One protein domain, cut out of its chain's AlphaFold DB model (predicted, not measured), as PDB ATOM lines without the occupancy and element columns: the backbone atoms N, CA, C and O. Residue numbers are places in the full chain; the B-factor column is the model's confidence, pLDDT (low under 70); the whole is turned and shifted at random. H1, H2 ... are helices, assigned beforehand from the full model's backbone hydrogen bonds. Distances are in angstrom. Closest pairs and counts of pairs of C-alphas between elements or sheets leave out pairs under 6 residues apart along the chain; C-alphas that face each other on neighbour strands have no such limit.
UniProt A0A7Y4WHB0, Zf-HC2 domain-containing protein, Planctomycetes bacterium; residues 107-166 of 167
ATOM      1  N   ARG A 107     -35.320  -5.007  19.249       64.19
ATOM      2  CA  ARG A 107     -34.487  -5.171  18.046       64.19
ATOM      3  C   ARG A 107     -34.142  -6.637  17.799       64.19
ATOM      4  O   ARG A 107     -34.154  -7.066  16.651       64.19
ATOM      5  N   GLY A 108     -33.899  -7.406  18.864       69.00
ATOM      6  CA  GLY A 108     -33.659  -8.848  18.768       69.00
ATOM      7  C   GLY A 108     -34.878  -9.600  18.230       69.00
ATOM      8  O   GLY A 108     -34.753 -10.392  17.301       69.00
ATOM      9  N   TRP A 109     -36.071  -9.281  18.738       73.44
ATOM     10  CA  TRP A 109     -37.323  -9.890  18.274       73.44
ATOM     11  C   TRP A 109     -37.666  -9.517  16.832       73.44
ATOM     12  O   TRP A 109     -38.072 -10.381  16.061       73.44
ATOM     13  N   ALA A 110     -37.458  -8.257  16.440       74.00
ATOM     14  CA  ALA A 110     -37.688  -7.816  15.067       74.00
ATOM     15  C   ALA A 110     -36.754  -8.528  14.073       74.00
ATOM     16  O   ALA A 110     -37.207  -8.951  13.012       74.00
ATOM     17  N   LEU A 111     -35.475  -8.714  14.427       78.00
ATOM     18  CA  LEU A 111     -34.528  -9.481  13.612       78.00
ATOM     19  C   LEU A 111     -34.901 -10.966  13.549       78.00
ATOM     20  O   LEU A 111     -34.843 -11.555  12.473       78.00
ATOM     21  N   GLY A 112     -35.341 -11.554  14.666       79.44
ATOM     22  CA  GLY A 112     -35.825 -12.936  14.704       79.44
ATOM     23  C   GLY A 112     -37.054 -13.153  13.819       79.44
ATOM     24  O   GLY A 112     -37.081 -14.085  13.018       79.44
ATOM     25  N   LEU A 113     -38.041 -12.254  13.892       83.19
ATOM     26  CA  LEU A 113     -39.242 -12.305  13.053       83.19
ATOM     27  C   LEU A 113     -38.921 -12.073  11.573       83.19
ATOM     28  O   LEU A 113     -39.464 -12.769  10.719       83.19
ATOM     29  N   ALA A 114     -38.019 -11.141  11.258       84.19
ATOM     30  CA  ALA A 114     -37.580 -10.909   9.887       84.19
ATOM     31  C   ALA A 114     -36.842 -12.129   9.309       84.19
ATOM     32  O   ALA A 114     -37.103 -12.517   8.171       84.19
ATOM     33  N   ALA A 115     -35.973 -12.773  10.095       85.12
ATOM     34  CA  ALA A 115     -35.283 -13.995   9.691       85.12
ATOM     35  C   ALA A 115     -36.260 -15.164   9.485       85.12
ATOM     36  O   ALA A 115     -36.163 -15.871   8.485       85.12
ATOM     37  N   ALA A 116     -37.241 -15.328  10.379       84.56
ATOM     38  CA  ALA A 116     -38.284 -16.342  10.238       84.56
ATOM     39  C   ALA A 116     -39.140 -16.108   8.982       84.56
ATOM     40  O   ALA A 116     -39.359 -17.035   8.206       84.56
ATOM     41  N   ALA A 117     -39.562 -14.865   8.728       86.31
ATOM     42  CA  ALA A 117     -40.311 -14.512   7.525       86.31
ATOM     43  C   ALA A 117     -39.495 -14.761   6.244       86.31
ATOM     44  O   ALA A 117     -40.023 -15.304   5.275       86.31
ATOM     45  N   ALA A 118     -38.200 -14.426   6.248       89.56
ATOM     46  CA  ALA A 118     -37.303 -14.705   5.130       89.56
ATOM     47  C   ALA A 118     -37.120 -16.213   4.895       89.56
ATOM     48  O   ALA A 118     -37.117 -16.647   3.744       89.56
ATOM     49  N   ALA A 119     -37.022 -17.016   5.959       84.44
ATOM     50  CA  ALA A 119     -36.938 -18.472   5.865       84.44
ATOM     51  C   ALA A 119     -38.222 -19.083   5.285       84.44
ATOM     52  O   ALA A 119     -38.144 -19.906   4.376       84.44
ATOM     53  N   VAL A 120     -39.399 -18.632   5.735       86.88
ATOM     54  CA  VAL A 120     -40.698 -19.057   5.180       86.88
ATOM     55  C   VAL A 120     -40.814 -18.669   3.706       86.88
ATOM     56  O   VAL A 120     -41.236 -19.482   2.886       86.88
ATOM     57  N   LEU A 121     -40.389 -17.455   3.340       87.81
ATOM     58  CA  LEU A 121     -40.401 -17.000   1.952       87.81
ATOM     59  C   LEU A 121     -39.446 -17.829   1.077       87.81
ATOM     60  O   LEU A 121     -39.821 -18.231  -0.021       87.81
ATOM     61  N   MET A 122     -38.239 -18.124   1.565       88.06
ATOM     62  CA  MET A 122     -37.285 -19.026   0.907       88.06
ATOM     63  C   MET A 122     -37.880 -20.419   0.705       88.06
ATOM     64  O   MET A 122     -37.787 -20.956  -0.397       88.06
ATOM     65  N   LEU A 123     -38.527 -20.982   1.728       83.50
ATOM     66  CA  LEU A 123     -39.163 -22.295   1.651       83.50
ATOM     67  C   LEU A 123     -40.292 -22.304   0.608       83.50
ATOM     68  O   LEU A 123     -40.316 -23.173  -0.256       83.50
ATOM     69  N   ALA A 124     -41.153 -21.283   0.607       84.06
ATOM     70  CA  ALA A 124     -42.230 -21.135  -0.373       84.06
ATOM     71  C   ALA A 124     -41.706 -20.947  -1.812       84.06
ATOM     72  O   ALA A 124     -42.295 -21.438  -2.776       84.06
ATOM     73  N   LEU A 125     -40.584 -20.240  -1.984       85.38
ATOM     74  CA  LEU A 125     -39.932 -20.083  -3.287       85.38
ATOM     75  C   LEU A 125     -39.265 -21.382  -3.753       85.38
ATOM     76  O   LEU A 125     -39.313 -21.691  -4.946       85.38
ATOM     77  N   LEU A 126     -38.680 -22.152  -2.835       81.50
ATOM     78  CA  LEU A 126     -38.143 -23.480  -3.116       81.50
ATOM     79  C   LEU A 126     -39.262 -24.447  -3.497       81.50
ATOM     80  O   LEU A 126     -39.121 -25.128  -4.504       81.50
ATOM     81  N   GLU A 127     -40.402 -24.445  -2.808       77.75
ATOM     82  CA  GLU A 127     -41.574 -25.237  -3.203       77.75
ATOM     83  C   GLU A 127     -42.077 -24.860  -4.598       77.75
ATOM     84  O   GLU A 127     -42.363 -25.741  -5.404       77.75
ATOM     85  N   LYS A 128     -42.108 -23.568  -4.946       75.75
ATOM     86  CA  LYS A 128     -42.470 -23.146  -6.308       75.75
ATOM     87  C   LYS A 128     -41.458 -23.582  -7.368       75.75
ATOM     88  O   LYS A 128     -41.854 -23.836  -8.502       75.75
ATOM     89  N   ARG A 129     -40.166 -23.677  -7.030       69.75
ATOM     90  CA  ARG A 129     -39.126 -24.149  -7.962       69.75
ATOM     91  C   ARG A 129     -39.055 -25.673  -8.060       69.75
ATOM     92  O   ARG A 129     -38.836 -26.193  -9.148       69.75
ATOM     93  N   VAL A 130     -39.259 -26.384  -6.956       61.50
ATOM     94  CA  VAL A 130     -39.204 -27.853  -6.871       61.50
ATOM     95  C   VAL A 130     -40.531 -28.483  -7.309       61.50
ATOM     96  O   VAL A 130     -40.534 -29.549  -7.920       61.50
ATOM     97  N   GLY A 131     -41.655 -27.792  -7.111       54.19
ATOM     98  CA  GLY A 131     -42.993 -28.204  -7.546       54.19
ATOM     99  C   GLY A 131     -43.171 -28.301  -9.063       54.19
ATOM    100  O   GLY A 131     -44.122 -28.930  -9.515       54.19
ATOM    101  N   PHE A 132     -42.240 -27.760  -9.857       53.19
ATOM    102  CA  PHE A 132     -42.217 -27.981 -11.307       53.19
ATOM    103  C   PHE A 132     -41.476 -29.272 -11.713       53.19
ATOM    104  O   PHE A 132     -41.658 -29.749 -12.827       53.19
ATOM    105  N   ALA A 133     -40.671 -29.865 -10.821       52.50
ATOM    106  CA  ALA A 133     -39.861 -31.056 -11.111       52.50
ATOM    107  C   ALA A 133     -40.257 -32.310 -10.302       52.50
ATOM    108  O   ALA A 133     -39.939 -33.418 -10.720       52.50
ATOM    109  N   ALA A 134     -40.952 -32.170  -9.168       52.62
ATOM    110  CA  ALA A 134     -41.230 -33.273  -8.235       52.62
ATOM    111  C   ALA A 134     -42.721 -33.629  -8.078       52.62
ATOM    112  O   ALA A 134     -43.130 -34.184  -7.052       52.62
ATOM    113  N   GLY A 135     -43.546 -33.348  -9.089       53.34
ATOM    114  CA  GLY A 135     -44.885 -33.929  -9.161       53.34
ATOM    115  C   GLY A 135     -44.782 -35.458  -9.125       53.34
ATOM    116  O   GLY A 135     -44.113 -36.037  -9.970       53.34
ATOM    117  N   PHE A 136     -45.437 -36.083  -8.143       55.69
ATOM    118  CA  PHE A 136     -45.669 -37.527  -7.934       55.69
ATOM    119  C   PHE A 136     -44.827 -38.289  -6.890       55.69
ATOM    120  O   PHE A 136     -45.340 -39.274  -6.367       55.69
ATOM    121  N   GLY A 137     -43.636 -37.848  -6.468       56.59
ATOM    122  CA  GLY A 137     -42.799 -38.656  -5.549       56.59
ATOM    123  C   GLY A 137     -42.927 -38.374  -4.039       56.59
ATOM    124  O   GLY A 137     -42.711 -39.263  -3.219       56.59
ATOM    125  N   GLN A 138     -43.258 -37.142  -3.636       57.09
ATOM    126  CA  GLN A 138     -43.016 -36.675  -2.254       57.09
ATOM    127  C   GLN A 138     -44.146 -36.913  -1.241       57.09
ATOM    128  O   GLN A 138     -43.927 -36.747  -0.040       57.09
ATOM    129  N   ARG A 139     -45.338 -37.345  -1.673       58.06
ATOM    130  CA  ARG A 139     -46.487 -37.524  -0.763       58.06
ATOM    131  C   ARG A 139     -46.232 -38.596   0.310       58.06
ATOM    132  O   ARG A 139     -46.542 -38.372   1.471       58.06
ATOM    133  N   ALA A 140     -45.567 -39.695  -0.054       59.84
ATOM    134  CA  ALA A 140     -45.242 -40.790   0.869       59.84
ATOM    135  C   ALA A 140     -44.075 -40.478   1.832       59.84
ATOM    136  O   ALA A 140     -43.923 -41.134   2.862       59.84
ATOM    137  N   ALA A 141     -43.231 -39.492   1.505       60.81
ATOM    138  CA  ALA A 141     -42.137 -39.058   2.375       60.81
ATOM    139  C   ALA A 141     -42.624 -38.059   3.438       60.81
ATOM    140  O   ALA A 141     -42.193 -38.124   4.587       60.81
ATOM    141  N   LEU A 142     -43.571 -37.185   3.076       60.09
ATOM    142  CA  LEU A 142     -44.175 -36.226   4.006       60.09
ATOM    143  C   LEU A 142     -45.026 -36.905   5.087       60.09
ATOM    144  O   LEU A 142     -44.996 -36.459   6.230       60.09
ATOM    145  N   GLU A 143     -45.707 -38.013   4.776       63.50
ATOM    146  CA  GLU A 143     -46.438 -38.784   5.795       63.50
ATOM    147  C   GLU A 143     -45.520 -39.342   6.889       63.50
ATOM    148  O   GLU A 143     -45.917 -39.364   8.049       63.50
ATOM    149  N   ARG A 144     -44.273 -39.721   6.575       64.62
ATOM    150  CA  ARG A 144     -43.331 -40.197   7.604       64.62
ATOM    151  C   ARG A 144     -42.831 -39.078   8.511       64.62
ATOM    152  O   ARG A 144     -42.754 -39.277   9.716       64.62
ATOM    153  N   VAL A 145     -42.559 -37.897   7.959       62.62
ATOM    154  CA  VAL A 145     -42.076 -36.750   8.749       62.62
ATOM    155  C   VAL A 145     -43.175 -36.193   9.663       62.62
ATOM    156  O   VAL A 145     -42.892 -35.765  10.779       62.62
ATOM    157  N   PHE A 146     -44.445 -36.248   9.245       57.91
ATOM    158  CA  PHE A 146     -45.562 -35.798  10.082       57.91
ATOM    159  C   PHE A 146     -45.858 -36.711  11.282       57.91
ATOM    160  O   PHE A 146     -46.464 -36.248  12.246       57.91
ATOM    161  N   VAL A 147     -45.413 -37.973  11.264       62.44
ATOM    162  CA  VAL A 147     -45.599 -38.909  12.389       62.44
ATOM    163  C   VAL A 147     -44.593 -38.661  13.524       62.44
ATOM    164  O   VAL A 147     -44.888 -38.990  14.671       62.44
ATOM    165  N   GLU A 148     -43.449 -38.027  13.252       63.03
ATOM    166  CA  GLU A 148     -42.383 -37.793  14.246       63.03
ATOM    167  C   GLU A 148     -42.384 -36.393  14.875       63.03
ATOM    168  O   GLU A 148     -41.580 -36.115  15.767       63.03
ATOM    169  N   LEU A 149     -43.288 -35.498  14.466       62.31
ATOM    170  CA  LEU A 149     -43.364 -34.179  15.085       62.31
ATOM    171  C   LEU A 149     -43.940 -34.281  16.510       62.31
ATOM    172  O   LEU A 149     -44.986 -34.909  16.712       62.31
ATOM    173  N   PRO A 150     -43.298 -33.646  17.513       73.19
ATOM    174  CA  PRO A 150     -43.821 -33.607  18.871       73.19
ATOM    175  C   PRO A 150     -45.213 -32.985  18.855       73.19
ATOM    176  O   PRO A 150     -45.489 -32.033  18.114       73.19
ATOM    177  N   ARG A 151     -46.114 -33.517  19.685       77.88
ATOM    178  CA  ARG A 151     -47.473 -32.986  19.766       77.88
ATOM    179  C   ARG A 151     -47.398 -31.514  20.159       77.88
ATOM    180  O   ARG A 151     -46.657 -31.138  21.064       77.88
ATOM    181  N   TRP A 152     -48.213 -30.681  19.517       72.00
ATOM    182  CA  TRP A 152     -48.282 -29.238  19.785       72.00
ATOM    183  C   TRP A 152     -48.464 -28.912  21.281       72.00
ATOM    184  O   TRP A 152     -47.956 -27.904  21.771       72.00
ATOM    185  N   SER A 153     -49.120 -29.800  22.033       76.44
ATOM    186  CA  SER A 153     -49.260 -29.704  23.488       76.44
ATOM    187  C   SER A 153     -47.931 -29.666  24.243       76.44
ATOM    188  O   SER A 153     -47.851 -29.017  25.284       76.44
ATOM    189  N   ASP A 154     -46.904 -30.346  23.740       81.56
ATOM    190  CA  ASP A 154     -45.600 -30.470  24.392       81.56
ATOM    191  C   ASP A 154     -44.746 -29.224  24.133       81.56
ATOM    192  O   ASP A 154     -44.090 -28.717  25.045       81.56
ATOM    193  N   VAL A 155     -44.863 -28.642  22.934       76.25
ATOM    194  CA  VAL A 155     -44.241 -27.355  22.577       76.25
ATOM    195  C   VAL A 155     -44.792 -26.223  23.451       76.25
ATOM    196  O   VAL A 155     -44.028 -25.444  24.022       76.25
ATOM    197  N   VAL A 156     -46.116 -26.158  23.630       80.75
ATOM    198  CA  VAL A 156     -46.759 -25.128  24.468       80.75
ATOM    199  C   VAL A 156     -46.381 -25.294  25.943       80.75
ATOM    200  O   VAL A 156     -46.116 -24.304  26.629       80.75
ATOM    201  N   ARG A 157     -46.290 -26.535  26.441       78.50
ATOM    202  CA  ARG A 157     -45.866 -26.799  27.825       78.50
ATOM    203  C   ARG A 157     -44.412 -26.392  28.073       78.50
ATOM    204  O   ARG A 157     -44.129 -25.830  29.131       78.50
ATOM    205  N   GLY A 158     -43.521 -26.618  27.104       77.62
ATOM    206  CA  GLY A 158     -42.120 -26.189  27.169       77.62
ATOM    207  C   GLY A 158     -41.946 -24.666  27.154       77.62
ATOM    208  O   GLY A 158     -41.125 -24.121  27.886       77.62
ATOM    209  N   LEU A 159     -42.769 -23.941  26.394       76.81
ATOM    210  CA  LEU A 159     -42.749 -22.472  26.406       76.81
ATOM    211  C   LEU A 159     -43.195 -21.896  27.761       76.81
ATOM    212  O   LEU A 159     -42.623 -20.918  28.242       76.81
ATOM    213  N   GLY A 160     -44.171 -22.532  28.415       72.12
ATOM    214  CA  GLY A 160     -44.643 -22.133  29.743       72.12
ATOM    215  C   GLY A 160     -43.675 -22.437  30.896       72.12
ATOM    216  O   GLY A 160     -43.857 -21.910  31.995       72.12
ATOM    217  N   SER A 161     -42.669 -23.299  30.715       75.69
ATOM    218  CA  SER A 161     -41.601 -23.483  31.713       75.69
ATOM    219  C   SER A 161     -40.480 -22.457  31.539       75.69
ATOM    220  O   SER A 161     -39.974 -21.950  32.538       75.69
ATOM    221  N   LEU A 162     -40.163 -22.070  30.298       71.81
ATOM    222  CA  LEU A 162     -39.177 -21.025  30.001       71.81
ATOM    223  C   LEU A 162     -39.595 -19.645  30.526       71.81
ATOM    224  O   LEU A 162     -38.753 -18.906  31.028       71.81
ATOM    225  N   SER A 163     -40.887 -19.303  30.472       69.00
ATOM    226  CA  SER A 163     -41.373 -18.016  30.992       69.00
ATOM    227  C   SER A 163     -41.264 -17.895  32.515       69.00
ATOM    228  O   SER A 163     -41.041 -16.801  33.026       69.00
ATOM    229  N   ARG A 164     -41.369 -19.013  33.245       75.00
ATOM    230  CA  ARG A 164     -41.290 -19.045  34.715       75.00
ATOM    231  C   ARG A 164     -39.865 -18.994  35.262       75.00
ATOM    232  O   ARG A 164     -39.697 -18.608  36.408       75.00
ATOM    233  N   GLY A 165     -38.858 -19.355  34.466       63.19
ATOM    234  CA  GLY A 165     -37.446 -19.230  34.854       63.19
ATOM    235  C   GLY A 165     -36.847 -17.833  34.640       63.19
ATOM    236  O   GLY A 165     -35.701 -17.610  35.006       63.19
ATOM    237  N   LEU A 166     -37.596 -16.914  34.021       67.62
ATOM    238  CA  LEU A 166     -37.167 -15.541  33.717       67.62
ATOM    239  C   LEU A 166     -37.783 -14.486  34.657       67.62
ATOM    240  O   LEU A 166     -37.575 -13.294  34.435       67.62
TER     241      LEU A 166
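What this domain is: This is residues 107 to 166 of the 167 residues of the protein "Zf-HC2 domain-containing protein" of Planctomycetes bacterium (UniProt A0A7Y4WHB0). What shape does the backbone make? It is a flat, open U with an empty middle: the long helix H1 makes one arm, residues 131 to 138 make the turn, and H2 and H3 follow one another along the other arm, which folds back toward the side where H1 begins. What is it built of? The printed part has 60 residues with three named helices, in the order H1, H2, H3, and no named strand, and its class is all helix. How spread out is it? It is extended, with a radius of gyration of the C-alphas of 16.7 A, and its C-alphas span 47 by 31 by 9 A.

Where its parts are: Where is the longest helix? H1 is residues 107 to 130, and it measures 34.0 A from C-alpha 107 at (-34.487, -5.171, 18.046) to C-alpha 130 at (-39.204, -27.853, -6.871). Which helices make the other arm? H2 is residues 139 to 147, 13.3 A from first to last C-alpha. H3 is residues 152 to 162, 16.0 A long, and ends with C-alpha 162 at (-39.177, -21.025, 30.001).

How they stand to each other: Does H1 touch another helix? H1 touches no helix: H1 and H2 are apart, and H1 and H3 are apart. How do H2 and H3 stand? They are apart too, with no C-alpha of the one within 8 A of the other. Which way do the helices run? The N-to-C direction of H1 is (-0.17, -0.57, -0.80), that of H2 is (0.04, 0.10, 0.99) and that of H3 is (0.51, 0.57, 0.64). What do the backbone N and O atoms show? In H1 and H3 every O i to N i+4 pair is within hydrogen-bond range, while in H2 it is 3 of 5.

The domain as a whole: How large is it? The two C-alphas farthest apart, those of Phe 136 and Leu 166, are 47.9 A apart, and the first and last printed C-alphas, those of Arg 107 and Leu 166, are 19.0 A apart. Does any stretch meet another? Residues 107 to 166 stand free, with no C-alpha 8 or more residues apart along the chain within 10 A. Are there cuts or long links? The printed part has no cut; H1 to H2 is a short link of 8 residues, and H2 to H3 is a tight link of 4 residues. Where is confidence low? The mean pLDDT of the printed part is 71.6, and 26 residues are under 70: 107 to 108, 129 to 149, 163, and 165 to 166.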